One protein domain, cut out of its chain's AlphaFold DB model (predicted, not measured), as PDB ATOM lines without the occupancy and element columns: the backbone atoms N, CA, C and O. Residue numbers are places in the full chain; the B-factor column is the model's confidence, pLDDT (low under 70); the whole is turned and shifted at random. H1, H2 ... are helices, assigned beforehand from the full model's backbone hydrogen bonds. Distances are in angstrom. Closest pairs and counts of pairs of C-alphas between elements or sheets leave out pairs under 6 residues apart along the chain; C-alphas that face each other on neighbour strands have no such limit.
ATOM      1  N   LYS A 159     231.369 182.681 236.034       76.31
ATOM      2  CA  LYS A 159     232.498 181.889 235.530       76.31
ATOM      3  C   LYS A 159     232.531 180.449 236.048       76.31
ATOM      4  O   LYS A 159     232.968 179.565 235.323       76.31
ATOM      5  N   ASP A 160     231.988 180.189 237.238       74.81
ATOM      6  CA  ASP A 160     232.016 178.859 237.863       74.81
ATOM      7  C   ASP A 160     231.051 177.865 237.191       74.81
ATOM      8  O   ASP A 160     231.069 176.669 237.491       74.81
ATOM      9  N   PHE A 161     230.190 178.351 236.293       78.44
ATOM     10  CA  PHE A 161     229.306 177.530 235.465       78.44
ATOM     11  C   PHE A 161     229.890 177.222 234.091       78.44
ATOM     12  O   PHE A 161     229.427 176.285 233.434       78.44
ATOM     13  N   PHE A 162     230.879 177.995 233.649       81.50
ATOM     14  CA  PHE A 162     231.541 177.777 232.374       81.50
ATOM     15  C   PHE A 162     232.513 176.607 232.466       81.50
ATOM     16  O   PHE A 162     233.072 176.296 233.519       81.50
ATOM     17  N   LYS A 163     232.693 175.909 231.347       80.69
ATOM     18  CA  LYS A 163     233.665 174.823 231.278       80.69
ATOM     19  C   LYS A 163     235.075 175.361 231.468       80.69
ATOM     20  O   LYS A 163     235.402 176.462 231.017       80.69
ATOM     21  N   THR A 164     235.907 174.540 232.097       73.38
ATOM     22  CA  THR A 164     237.332 174.804 232.281       73.38
ATOM     23  C   THR A 164     237.973 175.147 230.936       73.38
ATOM     24  O   THR A 164     237.820 174.396 229.976       73.38
ATOM     25  N   GLY A 165     238.654 176.295 230.862       68.81
ATOM     26  CA  GLY A 165     239.269 176.801 229.628       68.81
ATOM     27  C   GLY A 165     238.433 177.821 228.845       68.81
ATOM     28  O   GLY A 165     238.908 178.326 227.833       68.81
ATOM     29  N   THR A 166     237.222 178.173 229.295       78.38
ATOM     30  CA  THR A 166     236.475 179.288 228.685       78.38
ATOM     31  C   THR A 166     237.166 180.619 228.994       78.38
ATOM     32  O   THR A 166     237.501 180.886 230.146       78.38
ATOM     33  N   ASN A 167     237.362 181.466 227.979       82.56
ATOM     34  CA  ASN A 167     237.984 182.783 228.133       82.56
ATOM     35  C   ASN A 167     237.165 183.689 229.085       82.56
ATOM     36  O   ASN A 167     235.968 183.883 228.879       82.56
ATOM     37  N   ASN A 168     237.809 184.276 230.099       82.50
ATOM     38  CA  ASN A 168     237.160 185.187 231.050       82.50
ATOM     39  C   ASN A 168     236.573 186.442 230.379       82.50
ATOM     40  O   ASN A 168     235.513 186.906 230.788       82.50
ATOM     41  N   GLU A 169     237.214 186.962 229.328       84.00
ATOM     42  CA  GLU A 169     236.703 188.110 228.567       84.00
ATOM     43  C   GLU A 169     235.384 187.774 227.859       84.00
ATOM     44  O   GLU A 169     234.457 188.582 227.856       84.00
ATOM     45  N   LEU A 170     235.260 186.549 227.333       84.94
ATOM     46  CA  LEU A 170     234.018 186.050 226.738       84.94
ATOM     47  C   LEU A 170     232.891 185.997 227.784       84.94
ATOM     48  O   LEU A 170     231.757 186.368 227.489       84.94
ATOM     49  N   ILE A 171     233.197 185.554 229.006       84.38
ATOM     50  CA  ILE A 171     232.216 185.435 230.095       84.38
ATOM     51  C   ILE A 171     231.696 186.815 230.516       84.38
ATOM     52  O   ILE A 171     230.483 186.990 230.661       84.38
ATOM     53  N   GLU A 172     232.583 187.799 230.681       84.12
ATOM     54  CA  GLU A 172     232.181 189.169 231.022       84.12
ATOM     55  C   GLU A 172     231.425 189.851 229.875       84.12
ATOM     56  O   GLU A 172     230.445 190.551 230.126       84.12
ATOM     57  N   GLU A 173     231.791 189.610 228.613       87.56
ATOM     58  CA  GLU A 173     231.057 190.190 227.483       87.56
ATOM     59  C   GLU A 173     229.646 189.599 227.344       87.56
ATOM     60  O   GLU A 173     228.691 190.344 227.140       87.56
ATOM     61  N   ILE A 174     229.474 188.290 227.583       86.69
ATOM     62  CA  ILE A 174     228.142 187.664 227.690       86.69
ATOM     63  C   ILE A 174     227.339 188.301 228.833       86.69
ATOM     64  O   ILE A 174     226.167 188.631 228.665       86.69
ATOM     65  N   LYS A 175     227.950 188.486 230.006       83.25
ATOM     66  CA  LYS A 175     227.277 189.082 231.165       83.25
ATOM     67  C   LYS A 175     226.829 190.520 230.894       83.25
ATOM     68  O   LYS A 175     225.718 190.873 231.271       83.25
ATOM     69  N   ASN A 176     227.665 191.326 230.245       84.88
ATOM     70  CA  ASN A 176     227.362 192.725 229.943       84.88
ATOM     71  C   ASN A 176     226.306 192.866 228.840       84.88
ATOM     72  O   ASN A 176     225.394 193.675 228.979       84.88
ATOM     73  N   GLU A 177     226.379 192.052 227.785       85.50
ATOM     74  CA  GLU A 177     225.415 192.087 226.675       85.50
ATOM     75  C   GLU A 177     223.990 191.740 227.134       85.50
ATOM     76  O   GLU A 177     222.999 192.294 226.654       85.50
ATOM     77  N   PHE A 178     223.875 190.800 228.071       82.31
ATOM     78  CA  PHE A 178     222.603 190.225 228.493       82.31
ATOM     79  C   PHE A 178     222.176 190.669 229.901       82.31
ATOM     80  O   PHE A 178     221.398 189.972 230.545       82.31
ATOM     81  N   ASN A 179     222.641 191.823 230.391       74.50
ATOM     82  CA  ASN A 179     222.199 192.392 231.668       74.50
ATOM     83  C   ASN A 179     221.653 193.826 231.492       74.50
ATOM     84  O   ASN A 179     222.406 194.700 231.064       74.50
ATOM     85  N   PRO A 180     220.393 194.121 231.874       66.88
ATOM     86  CA  PRO A 180     219.352 193.208 232.354       66.88
ATOM     87  C   PRO A 180     218.594 192.538 231.198       66.88
ATOM     88  O   PRO A 180     218.304 193.156 230.178       66.88
ATOM     89  N   ILE A 181     218.190 191.284 231.388       73.31
ATOM     90  CA  ILE A 181     217.465 190.479 230.391       73.31
ATOM     91  C   ILE A 181     216.111 190.015 230.947       73.31
ATOM     92  O   ILE A 181     215.938 189.895 232.162       73.31
ATOM     93  N   LYS A 182     215.102 189.771 230.103       82.12
ATOM     94  CA  LYS A 182     213.792 189.278 230.576       82.12
ATOM     95  C   LYS A 182     213.842 187.772 230.874       82.12
ATOM     96  O   LYS A 182     214.585 187.047 230.225       82.12
ATOM     97  N   PRO A 183     212.968 187.230 231.744       80.12
ATOM     98  CA  PRO A 183     213.005 185.809 232.116       80.12
ATOM     99  C   PRO A 183     212.930 184.803 230.952       80.12
ATOM    100  O   PRO A 183     213.574 183.756 230.997       80.12
ATOM    101  N   LYS A 184     212.154 185.110 229.899       81.62
ATOM    102  CA  LYS A 184     212.079 184.287 228.676       81.62
ATOM    103  C   LYS A 184     213.423 184.248 227.952       81.62
ATOM    104  O   LYS A 184     213.883 183.193 227.532       81.62
ATOM    105  N   GLU A 185     214.038 185.413 227.834       84.88
ATOM    106  CA  GLU A 185     215.314 185.620 227.170       84.88
ATOM    107  C   GLU A 185     216.451 184.963 227.986       84.88
ATOM    108  O   GLU A 185     217.295 184.272 227.424       84.88
ATOM    109  N   THR A 186     216.404 185.018 229.325       84.94
ATOM    110  CA  THR A 186     217.311 184.261 230.212       84.94
ATOM    111  C   THR A 186     217.215 182.751 229.988       84.94
ATOM    112  O   THR A 186     218.237 182.070 229.928       84.94
ATOM    113  N   ALA A 187     215.999 182.206 229.852       83.44
ATOM    114  CA  ALA A 187     215.803 180.776 229.601       83.44
ATOM    115  C   ALA A 187     216.430 180.347 228.268       83.44
ATOM    116  O   ALA A 187     217.110 179.322 228.204       83.44
ATOM    117  N   ILE A 188     216.239 181.162 227.225       86.06
ATOM    118  CA  ILE A 188     216.846 180.954 225.908       86.06
ATOM    119  C   ILE A 188     218.372 181.018 226.008       86.06
ATOM    120  O   ILE A 188     219.043 180.115 225.521       86.06
ATOM    121  N   LEU A 189     218.931 182.027 226.679       87.44
ATOM    122  CA  LEU A 189     220.377 182.173 226.841       87.44
ATOM    123  C   LEU A 189     220.999 180.967 227.563       87.44
ATOM    124  O   LEU A 189     221.990 180.414 227.094       87.44
ATOM    125  N   ILE A 190     220.387 180.498 228.655       86.75
ATOM    126  CA  ILE A 190     220.838 179.293 229.370       86.75
ATOM    127  C   ILE A 190     220.769 178.056 228.465       86.75
ATOM    128  O   ILE A 190     221.695 177.244 228.473       86.75
ATOM    129  N   TYR A 191     219.694 177.906 227.684       86.50
ATOM    130  CA  TYR A 191     219.565 176.820 226.712       86.50
ATOM    131  C   TYR A 191     220.688 176.863 225.672       86.50
ATOM    132  O   TYR A 191     221.360 175.856 225.472       86.50
ATOM    133  N   LEU A 192     220.937 178.025 225.064       86.56
ATOM    134  CA  LEU A 192     221.974 178.201 224.048       86.56
ATOM    135  C   LEU A 192     223.364 177.899 224.615       86.56
ATOM    136  O   LEU A 192     224.091 177.087 224.047       86.56
ATOM    137  N   LEU A 193     223.717 178.482 225.765       86.94
ATOM    138  CA  LEU A 193     225.011 178.259 226.416       86.94
ATOM    139  C   LEU A 193     225.222 176.787 226.796       86.94
ATOM    140  O   LEU A 193     226.349 176.299 226.742       86.94
ATOM    141  N   HIS A 194     224.164 176.077 227.199       84.56
ATOM    142  CA  HIS A 194     224.269 174.690 227.650       84.56
ATOM    143  C   HIS A 194     224.193 173.664 226.510       84.56
ATOM    144  O   HIS A 194     224.983 172.723 226.492       84.56
ATOM    145  N   LYS A 195     223.233 173.801 225.588       83.25
ATOM    146  CA  LYS A 195     222.911 172.788 224.569       83.25
ATOM    147  C   LYS A 195     223.509 173.064 223.201       83.25
ATOM    148  O   LYS A 195     223.992 172.120 222.588       83.25
ATOM    149  N   GLU A 196     223.479 174.308 222.736       83.19
ATOM    150  CA  GLU A 196     223.916 174.643 221.373       83.19
ATOM    151  C   GLU A 196     225.417 174.968 221.338       83.19
ATOM    152  O   GLU A 196     226.168 174.363 220.583       83.19
ATOM    153  N   PHE A 197     225.879 175.868 222.212       82.88
ATOM    154  CA  PHE A 197     227.283 176.298 222.272       82.88
ATOM    155  C   PHE A 197     228.126 175.503 223.267       82.88
ATOM    156  O   PHE A 197     229.350 175.584 223.237       82.88
ATOM    157  N   ASN A 198     227.485 174.714 224.136       83.31
ATOM    158  CA  ASN A 198     228.158 173.773 225.035       83.31
ATOM    159  C   ASN A 198     229.247 174.422 225.929       83.31
ATOM    160  O   ASN A 198     230.244 173.777 226.271       83.31
ATOM    161  N   LEU A 199     229.043 175.689 226.304       81.75
ATOM    162  CA  LEU A 199     229.960 176.537 227.073       81.75
ATOM    163  C   LEU A 199     229.790 176.379 228.588       81.75
ATOM    164  O   LEU A 199     230.750 176.573 229.329       81.75
ATOM    165  N   ILE A 200     228.591 176.009 229.054       81.44
ATOM    166  CA  ILE A 200     228.294 175.849 230.486       81.44
ATOM    167  C   ILE A 200     227.908 174.417 230.858       81.44
ATOM    168  O   ILE A 200     227.239 173.701 230.105       81.44
ATOM    169  N   ASN A 201     228.257 174.032 232.084       75.38
ATOM    170  CA  ASN A 201     227.817 172.795 232.713       75.38
ATOM    171  C   ASN A 201     226.831 173.092 233.847       75.38
ATOM    172  O   ASN A 201     227.166 173.689 234.869       75.38
ATOM    173  N   LEU A 202     225.608 172.586 233.709       69.94
ATOM    174  CA  LEU A 202     224.614 172.611 234.779       69.94
ATOM    175  C   LEU A 202     224.873 171.437 235.743       69.94
ATOM    176  O   LEU A 202     224.190 170.418 235.687       69.94
ATOM    177  N   SER A 203     225.886 171.538 236.611       51.59
ATOM    178  CA  SER A 203     226.189 170.484 237.596       51.59
ATOM    179  C   SER A 203     225.137 170.424 238.722       51.59
ATOM    180  O   SER A 203     224.749 171.465 239.261       51.59
ATOM    181  N   GLY A 204     224.707 169.218 239.120       55.25
ATOM    182  CA  GLY A 204     223.731 168.972 240.198       55.25
ATOM    183  C   GLY A 204     222.293 168.743 239.706       55.25
ATOM    184  O   GLY A 204     222.065 168.343 238.567       55.25
ATOM    185  N   THR A 205     221.281 168.990 240.550       53.12
ATOM    186  CA  THR A 205     219.882 169.013 240.080       53.12
ATOM    187  C   THR A 205     219.731 170.185 239.112       53.12
ATOM    188  O   THR A 205     219.829 171.329 239.553       53.12
ATOM    189  N   LYS A 206     219.487 169.912 237.824       60.38
ATOM    190  CA  LYS A 206     219.411 170.879 236.705       60.38
ATOM    191  C   LYS A 206     218.700 172.198 237.055       60.38
ATOM    192  O   LYS A 206     219.151 173.272 236.677       60.38
ATOM    193  N   PHE A 207     217.651 172.117 237.872       60.41
ATOM    194  CA  PHE A 207     216.887 173.244 238.412       60.41
ATOM    195  C   PHE A 207     217.718 174.248 239.243       60.41
ATOM    196  O   PHE A 207     217.582 175.457 239.080       60.41
ATOM    197  N   LYS A 208     218.624 173.767 240.106       64.19
ATOM    198  CA  LYS A 208     219.493 174.616 240.943       64.19
ATOM    199  C   LYS A 208     220.533 175.371 240.115       64.19
ATOM    200  O   LYS A 208     220.779 176.538 240.392       64.19
ATOM    201  N   GLY A 209     221.099 174.728 239.089       66.88
ATOM    202  CA  GLY A 209     222.060 175.364 238.180       66.88
ATOM    203  C   GLY A 209     221.437 176.525 237.403       66.88
ATOM    204  O   GLY A 209     221.983 177.624 237.396       66.88
ATOM    205  N   ARG A 210     220.242 176.317 236.829       72.12
ATOM    206  CA  ARG A 210     219.514 177.367 236.092       72.12
ATOM    207  C   ARG A 210     219.143 178.547 236.975       72.12
ATOM    208  O   ARG A 210     219.309 179.686 236.550       72.12
ATOM    209  N   ASN A 211     218.669 178.282 238.194       71.06
ATOM    210  CA  ASN A 211     218.288 179.337 239.131       71.06
ATOM    211  C   ASN A 211     219.482 180.217 239.496       71.06
ATOM    212  O   ASN A 211     219.352 181.433 239.445       71.06
ATOM    213  N   ARG A 212     220.644 179.612 239.768       72.62
ATOM    214  CA  ARG A 212     221.859 180.350 240.127       72.62
ATOM    215  C   ARG A 212     222.375 181.208 238.968       72.62
ATOM    216  O   ARG A 212     222.659 182.380 239.168       72.62
ATOM    217  N   ILE A 213     222.427 180.665 237.748       76.25
ATOM    218  CA  ILE A 213     222.819 181.439 236.554       76.25
ATOM    219  C   ILE A 213     221.833 182.587 236.303       76.25
ATOM    220  O   ILE A 213     222.240 183.704 236.001       76.25
ATOM    221  N   SER A 214     220.537 182.329 236.479       74.38
ATOM    222  CA  SER A 214     219.498 183.346 236.321       74.38
ATOM    223  C   SER A 214     219.592 184.445 237.386       74.38
ATOM    224  O   SER A 214     219.408 185.607 237.057       74.38
ATOM    225  N   GLU A 215     219.898 184.111 238.644       71.12
ATOM    226  CA  GLU A 215     220.153 185.089 239.720       71.12
ATOM    227  C   GLU A 215     221.323 186.017 239.364       71.12
ATOM    228  O   GLU A 215     221.215 187.232 239.530       71.12
ATOM    229  N   ILE A 216     222.402 185.457 238.808       71.06
ATOM    230  CA  ILE A 216     223.590 186.219 238.408       71.06
ATOM    231  C   ILE A 216     223.306 187.120 237.195       71.06
ATOM    232  O   ILE A 216     223.665 188.294 237.214       71.06
ATOM    233  N   LEU A 217     222.642 186.605 236.152       69.94
ATOM    234  CA  LEU A 217     222.346 187.363 234.925       69.94
ATOM    235  C   LEU A 217     221.258 188.429 235.114       69.94
ATOM    236  O   LEU A 217     221.272 189.449 234.434       69.94
ATOM    237  N   LEU A 218     220.305 188.204 236.025       64.75
ATOM    238  CA  LEU A 218     219.223 189.152 236.313       64.75
ATOM    239  C   LEU A 218     219.603 190.200 237.367       64.75
ATOM    240  O   LEU A 218     218.788 191.082 237.640       64.75
ATOM    241  N   ASN A 219     220.795 190.084 237.971       63.94
ATOM    242  CA  ASN A 219     221.290 190.928 239.062       63.94
ATOM    243  C   ASN A 219     220.238 191.167 240.166       63.94
ATOM    244  O   ASN A 219     220.028 192.286 240.637       63.94
ATOM    245  N   LYS A 220     219.503 190.109 240.525       58.91
ATOM    246  CA  LYS A 220     218.428 190.144 241.523       58.91
ATOM    247  C   LYS A 220     218.487 188.876 242.367       58.91
ATOM    248  O   LYS A 220     218.504 187.772 241.823       58.91
ATOM    249  N   GLU A 221     218.430 189.031 243.690       46.72
ATOM    250  CA  GLU A 221     218.129 187.919 244.596       46.72
ATOM    251  C   GLU A 221     216.691 187.454 244.342       46.72
ATOM    252  O   GLU A 221     215.720 188.024 244.842       46.72
ATOM    253  N   ILE A 222     216.529 186.425 243.516       50.19
ATOM    254  CA  ILE A 222     215.209 185.902 243.171       50.19
ATOM    255  C   ILE A 222     215.046 184.557 243.866       50.19
ATOM    256  O   ILE A 222     215.464 183.523 243.359       50.19
ATOM    257  N   ARG A 223     214.348 184.566 245.009       43.25
ATOM    258  CA  ARG A 223     214.040 183.371 245.824       43.25
ATOM    259  C   ARG A 223     213.323 182.243 245.068       43.25
ATOM    260  O   ARG A 223     213.191 181.151 245.608       43.25
ATOM    261  N   ASN A 224     212.822 182.484 243.854       48.03
ATOM    262  CA  ASN A 224     212.192 181.457 243.028       48.03
ATOM    263  C   ASN A 224     212.127 181.867 241.548       48.03
ATOM    264  O   ASN A 224     211.236 182.613 241.140       48.03
ATOM    265  N   ASN A 225     213.013 181.322 240.708       60.09
ATOM    266  CA  ASN A 225     213.063 181.583 239.260       60.09
ATOM    267  C   ASN A 225     211.938 180.889 238.457       60.09
ATOM    268  O   ASN A 225     212.115 180.449 237.322       60.09
ATOM    269  N   THR A 226     210.732 180.815 239.033       61.41
ATOM    270  CA  THR A 226     209.519 180.264 238.399       61.41
ATOM    271  C   THR A 226     209.261 180.905 237.028       61.41
ATOM    272  O   THR A 226     208.803 180.238 236.104       61.41
ATOM    273  N   ALA A 227     209.604 182.190 236.878       71.31
ATOM    274  CA  ALA A 227     209.438 182.941 235.639       71.31
ATOM    275  C   ALA A 227     210.370 182.484 234.503       71.31
ATOM    276  O   ALA A 227     209.961 182.572 233.351       71.31
ATOM    277  N   VAL A 228     211.576 181.997 234.812       75.44
ATOM    278  CA  VAL A 228     212.523 181.432 233.832       75.44
ATOM    279  C   VAL A 228     212.191 179.958 233.584       75.44
ATOM    280  O   VAL A 228     212.086 179.516 232.443       75.44
ATOM    281  N   ASN A 229     211.939 179.197 234.655       73.56
ATOM    282  CA  ASN A 229     211.718 177.750 234.578       73.56
ATOM    283  C   ASN A 229     210.450 177.347 233.814       73.56
ATOM    284  O   ASN A 229     210.436 176.268 233.232       73.56
ATOM    285  N   LYS A 230     209.418 178.202 233.754       78.69
ATOM    286  CA  LYS A 230     208.203 177.930 232.961       78.69
ATOM    287  C   LYS A 230     208.466 177.785 231.456       78.69
ATOM    288  O   LYS A 230     207.621 177.251 230.754       78.69
ATOM    289  N   TYR A 231     209.601 178.288 230.969       78.94
ATOM    290  CA  TYR A 231     209.998 178.180 229.565       78.94
ATOM    291  C   TYR A 231     210.819 176.925 229.275       78.94
ATOM    292  O   TYR A 231     211.204 176.720 228.131       78.94
ATOM    293  N   PHE A 232     211.095 176.086 230.275       76.81
ATOM    294  CA  PHE A 232     211.719 174.782 230.087       76.81
ATOM    295  C   PHE A 232     210.670 173.676 230.143       76.81
ATOM    296  O   PHE A 232     209.807 173.667 231.020       76.81
ATOM    297  N   LYS A 233     210.797 172.690 229.255       74.81
ATOM    298  CA  LYS A 233     210.010 171.458 229.318       74.81
ATOM    299  C   LYS A 233     210.304 170.739 230.632       74.81
ATOM    300  O   LYS A 233     211.471 170.574 231.010       74.81
ATOM    301  N   ALA A 234     209.247 170.288 231.305       67.12
ATOM    302  CA  ALA A 234     209.333 169.636 232.609       67.12
ATOM    303  C   ALA A 234     210.374 168.502 232.612       67.12
ATOM    304  O   ALA A 234     210.385 167.661 231.721       67.12
ATOM    305  N   ASN A 235     211.252 168.490 233.619       63.59
ATOM    306  CA  ASN A 235     212.339 167.512 233.785       63.59
ATOM    307  C   ASN A 235     213.368 167.444 232.639       63.59
ATOM    308  O   ASN A 235     214.191 166.530 232.607       63.59
ATOM    309  N   THR A 236     213.395 168.422 231.730       69.25
ATOM    310  CA  THR A 236     214.371 168.469 230.633       69.25
ATOM    311  C   THR A 236     215.146 169.783 230.615       69.25
ATOM    312  O   THR A 236     214.761 170.756 231.265       69.25
ATOM    313  N   ASP A 237     216.251 169.810 229.868       68.31
ATOM    314  CA  ASP A 237     217.020 171.021 229.533       68.31
ATOM    315  C   ASP A 237     216.539 171.693 228.246       68.31
ATOM    316  O   ASP A 237     217.135 172.673 227.817       68.31
ATOM    317  N   ASN A 238     215.471 171.177 227.639       72.12
ATOM    318  CA  ASN A 238     214.891 171.751 226.439       72.12
ATOM    319  C   ASN A 238     213.934 172.871 226.830       72.12
ATOM    320  O   ASN A 238     213.216 172.765 227.825       72.12
ATOM    321  N   ILE A 239     213.898 173.928 226.028       76.50
ATOM    322  CA  ILE A 239     212.895 174.978 226.175       76.50
ATOM    323  C   ILE A 239     211.572 174.555 225.514       76.50
ATOM    324  O   ILE A 239     211.561 173.839 224.510       76.50
ATOM    325  N   ASP A 240     210.454 174.954 226.115       64.69
ATOM    326  CA  ASP A 240     209.087 174.681 225.654       64.69
ATOM    327  C   ASP A 240     208.587 175.827 224.768       64.69
ATOM    328  O   ASP A 240     207.641 176.550 225.066       64.69
ATOM    329  N   ILE A 241     209.350 176.079 223.711       59.19
ATOM    330  CA  ILE A 241     209.121 177.139 222.734       59.19
ATOM    331  C   ILE A 241     209.343 176.484 221.367       59.19
ATOM    332  O   ILE A 241     210.192 175.600 221.252       59.19
ATOM    333  N   HIS A 242     208.614 176.877 220.321       58.06
ATOM    334  CA  HIS A 242     208.987 176.532 218.943       58.06
ATOM    335  C   HIS A 242     210.313 177.243 218.617       58.06
ATOM    336  O   HIS A 242     210.349 178.365 218.119       58.06
ATOM    337  N   THR A 243     211.417 176.625 219.040       61.19
ATOM    338  CA  THR A 243     212.670 177.307 219.389       61.19
ATOM    339  C   THR A 243     213.286 178.069 218.237       61.19
ATOM    340  O   THR A 243     213.721 179.190 218.421       61.19
ATOM    341  N   LYS A 244     213.270 177.519 217.026       62.56
ATOM    342  CA  LYS A 244     213.956 178.133 215.880       62.56
ATOM    343  C   LYS A 244     213.143 179.221 215.171       62.56
ATOM    344  O   LYS A 244     213.694 179.957 214.355       62.56
ATOM    345  N   THR A 245     211.849 179.332 215.464       67.44
ATOM    346  CA  THR A 245     210.954 180.308 214.823       67.44
ATOM    347  C   THR A 245     210.663 181.525 215.698       67.44
ATOM    348  O   THR A 245     210.196 182.523 215.163       67.44
ATOM    349  N   ASP A 246     210.960 181.469 217.000       81.00
ATOM    350  CA  ASP A 246     210.755 182.578 217.943       81.00
ATOM    351  C   ASP A 246     211.756 183.722 217.705       81.00
ATOM    352  O   ASP A 246     212.969 183.502 217.654       81.00
ATOM    353  N   ASP A 247     211.263 184.956 217.603       84.00
ATOM    354  CA  ASP A 247     212.113 186.125 217.346       84.00
ATOM    355  C   ASP A 247     213.094 186.410 218.490       84.00
ATOM    356  O   ASP A 247     214.231 186.800 218.231       84.00
ATOM    357  N   ASN A 248     212.724 186.118 219.745       85.69
ATOM    358  CA  ASN A 248     213.647 186.260 220.879       85.69
ATOM    359  C   ASN A 248     214.767 185.224 220.796       85.69
ATOM    360  O   ASN A 248     215.899 185.501 221.178       85.69
ATOM    361  N   TYR A 249     214.466 184.023 220.291       87.31
ATOM    362  CA  TYR A 249     215.498 183.015 220.082       87.31
ATOM    363  C   TYR A 249     216.489 183.468 219.020       87.31
ATOM    364  O   TYR A 249     217.695 183.414 219.251       87.31
ATOM    365  N   LYS A 250     215.989 183.937 217.872       87.31
ATOM    366  CA  LYS A 250     216.839 184.431 216.784       87.31
ATOM    367  C   LYS A 250     217.700 185.604 217.242       87.31
ATOM    368  O   LYS A 250     218.896 185.593 216.971       87.31
ATOM    369  N   ASP A 251     217.121 186.568 217.957       89.69
ATOM    370  CA  ASP A 251     217.851 187.728 218.478       89.69
ATOM    371  C   ASP A 251     218.994 187.313 219.414       89.69
ATOM    372  O   ASP A 251     220.160 187.611 219.148       89.69
ATOM    373  N   ILE A 252     218.685 186.540 220.458       89.69
ATOM    374  CA  ILE A 252     219.679 186.119 221.456       89.69
ATOM    375  C   ILE A 252     220.747 185.241 220.811       89.69
ATOM    376  O   ILE A 252     221.932 185.422 221.085       89.69
ATOM    377  N   ASN A 253     220.355 184.324 219.924       90.00
ATOM    378  CA  ASN A 253     221.296 183.477 219.202       90.00
ATOM    379  C   ASN A 253     222.239 184.303 218.318       90.00
ATOM    380  O   ASN A 253     223.444 184.074 218.336       90.00
ATOM    381  N   ASN A 254     221.722 185.296 217.590       90.25
ATOM    382  CA  ASN A 254     222.538 186.166 216.741       90.25
ATOM    383  C   ASN A 254     223.515 187.015 217.562       90.25
ATOM    384  O   ASN A 254     224.680 187.149 217.186       90.25
ATOM    385  N   ARG A 255     223.062 187.581 218.684       91.81
ATOM    386  CA  ARG A 255     223.906 188.375 219.590       91.81
ATOM    387  C   ARG A 255     224.993 187.511 220.226       91.81
ATOM    388  O   ARG A 255     226.164 187.878 220.182       91.81
ATOM    389  N   LEU A 256     224.639 186.318 220.703       90.56
ATOM    390  CA  LEU A 256     225.594 185.371 221.278       90.56
ATOM    391  C   LEU A 256     226.612 184.870 220.239       90.56
ATOM    392  O   LEU A 256     227.803 184.822 220.537       90.56
ATOM    393  N   LEU A 257     226.182 184.575 219.005       90.94
ATOM    394  CA  LEU A 257     227.074 184.208 217.894       90.94
ATOM    395  C   LEU A 257     228.089 185.305 217.575       90.94
ATOM    396  O   LEU A 257     229.257 184.999 217.351       90.94
ATOM    397  N   LYS A 258     227.671 186.579 217.561       91.25
ATOM    398  CA  LYS A 258     228.587 187.709 217.337       91.25
ATOM    399  C   LYS A 258     229.678 187.760 218.401       91.25
ATOM    400  O   LYS A 258     230.845 187.920 218.049       91.25
ATOM    401  N   ILE A 259     229.308 187.576 219.670       90.44
ATOM    402  CA  ILE A 259     230.275 187.528 220.769       90.44
ATOM    403  C   ILE A 259     231.217 186.335 220.573       90.44
ATOM    404  O   ILE A 259     232.425 186.519 220.516       90.44
ATOM    405  N   ILE A 260     230.694 185.121 220.396       87.69
ATOM    406  CA  ILE A 260     231.525 183.913 220.257       87.69
ATOM    407  C   ILE A 260     232.489 184.027 219.065       87.69
ATOM    408  O   ILE A 260     233.680 183.753 219.208       87.69
ATOM    409  N   ASN A 261     232.021 184.502 217.909       87.56
ATOM    410  CA  ASN A 261     232.859 184.668 216.718       87.56
ATOM    411  C   ASN A 261     233.967 185.710 216.914       87.56
ATOM    412  O   ASN A 261     235.088 185.487 216.461       87.56
ATOM    413  N   LYS A 262     233.690 186.810 217.628       88.06
ATOM    414  CA  LYS A 262     234.698 187.820 217.988       88.06
ATOM    415  C   LYS A 262     235.867 187.206 218.767       88.06
ATOM    416  O   LYS A 262     237.004 187.628 218.577       88.06
ATOM    417  N   PHE A 263     235.601 186.223 219.626       81.19
ATOM    418  CA  PHE A 263     236.634 185.567 220.432       81.19
ATOM    419  C   PHE A 263     237.285 184.366 219.735       81.19
ATOM    420  O   PHE A 263     238.466 184.125 219.959       81.19
ATOM    421  N   ASN A 264     236.580 183.679 218.833       74.19
ATOM    422  CA  ASN A 264     237.163 182.617 218.003       74.19
ATOM    423  C   ASN A 264     238.119 183.149 216.918       74.19
ATOM    424  O   ASN A 264     238.964 182.403 216.447       74.19
ATOM    425  N   GLN A 265     238.001 184.418 216.515       60.81
ATOM    426  CA  GLN A 265     238.914 185.062 215.554       60.81
ATOM    427  C   GLN A 265     240.184 185.649 216.198       60.81
ATOM    428  O   GLN A 265     241.056 186.138 215.486       60.81
ATOM    429  N   LYS A 266     240.273 185.654 217.535       51.94
ATOM    430  CA  LYS A 266     241.409 186.193 218.306       51.94
ATOM    431  C   LYS A 266     242.360 185.113 218.846       51.94
ATOM    432  O   LYS A 266     243.313 185.466 219.539       51.94
TER     433      LYS A 266
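What this domain is: This is residues 159 to 266 of the 267 residues of an uncharacterized protein of Winogradskyella pacifica (UniProt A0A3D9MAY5). H2 is the core, crossed steeply by H3 on one side and by the long H5 on the other; H1 lies alongside the later part of H5, and short H4 packs on H2's first residues. The printed part has 108 residues with five named helices, H1 to H5 in order, and no named strand: all helix. It is compact, with a radius of gyration of the C-alphas of 13.1 A and spans of 38 by 31 by 23 A.

Where its parts are: Find C-alpha 168 at (237.160, 185.187, 231.050), where H1 begins, running to 177. Next come H2, residues 183 to 196, 19.0 A; H3, 206 to 217, 16.8 A; H4, 226 to 229; and H5, 247 to 264, 25.3 A, ending at C-alpha 264 (237.163, 182.617, 218.003).

How they stand to each other: Start at the hub, H2. Its residues 186 to 190 touch H3 at a steep tilt of 62 degrees, closest at C-alphas Thr 186 and Ser 214, 6.6 A. H5 touches it with residues 248 to 253 at a steep tilt of 48 degrees, closest at C-alphas Ile 188 and Tyr 249, 6.3 A. H4 touches it, closest at C-alphas Pro 183 and Val 228, 4.7 A. H5's residues 256 to 263 touch H1 at a shallow tilt of 29 degrees, opposite ways, closest at C-alphas Leu 170 and Phe 263, 6.8 A. Every O i to N i+4 pair is within hydrogen-bond range in H1, H2, H3 and H5; H4 is too short for one.

The domain as a whole: The farthest C-alphas, Arg 223 and Gln 265, are 39.2 A apart. The printed part has no cut; H4 to H5 is a long link. Low-confidence stretches include residues 202 to 209 and 217 to 226.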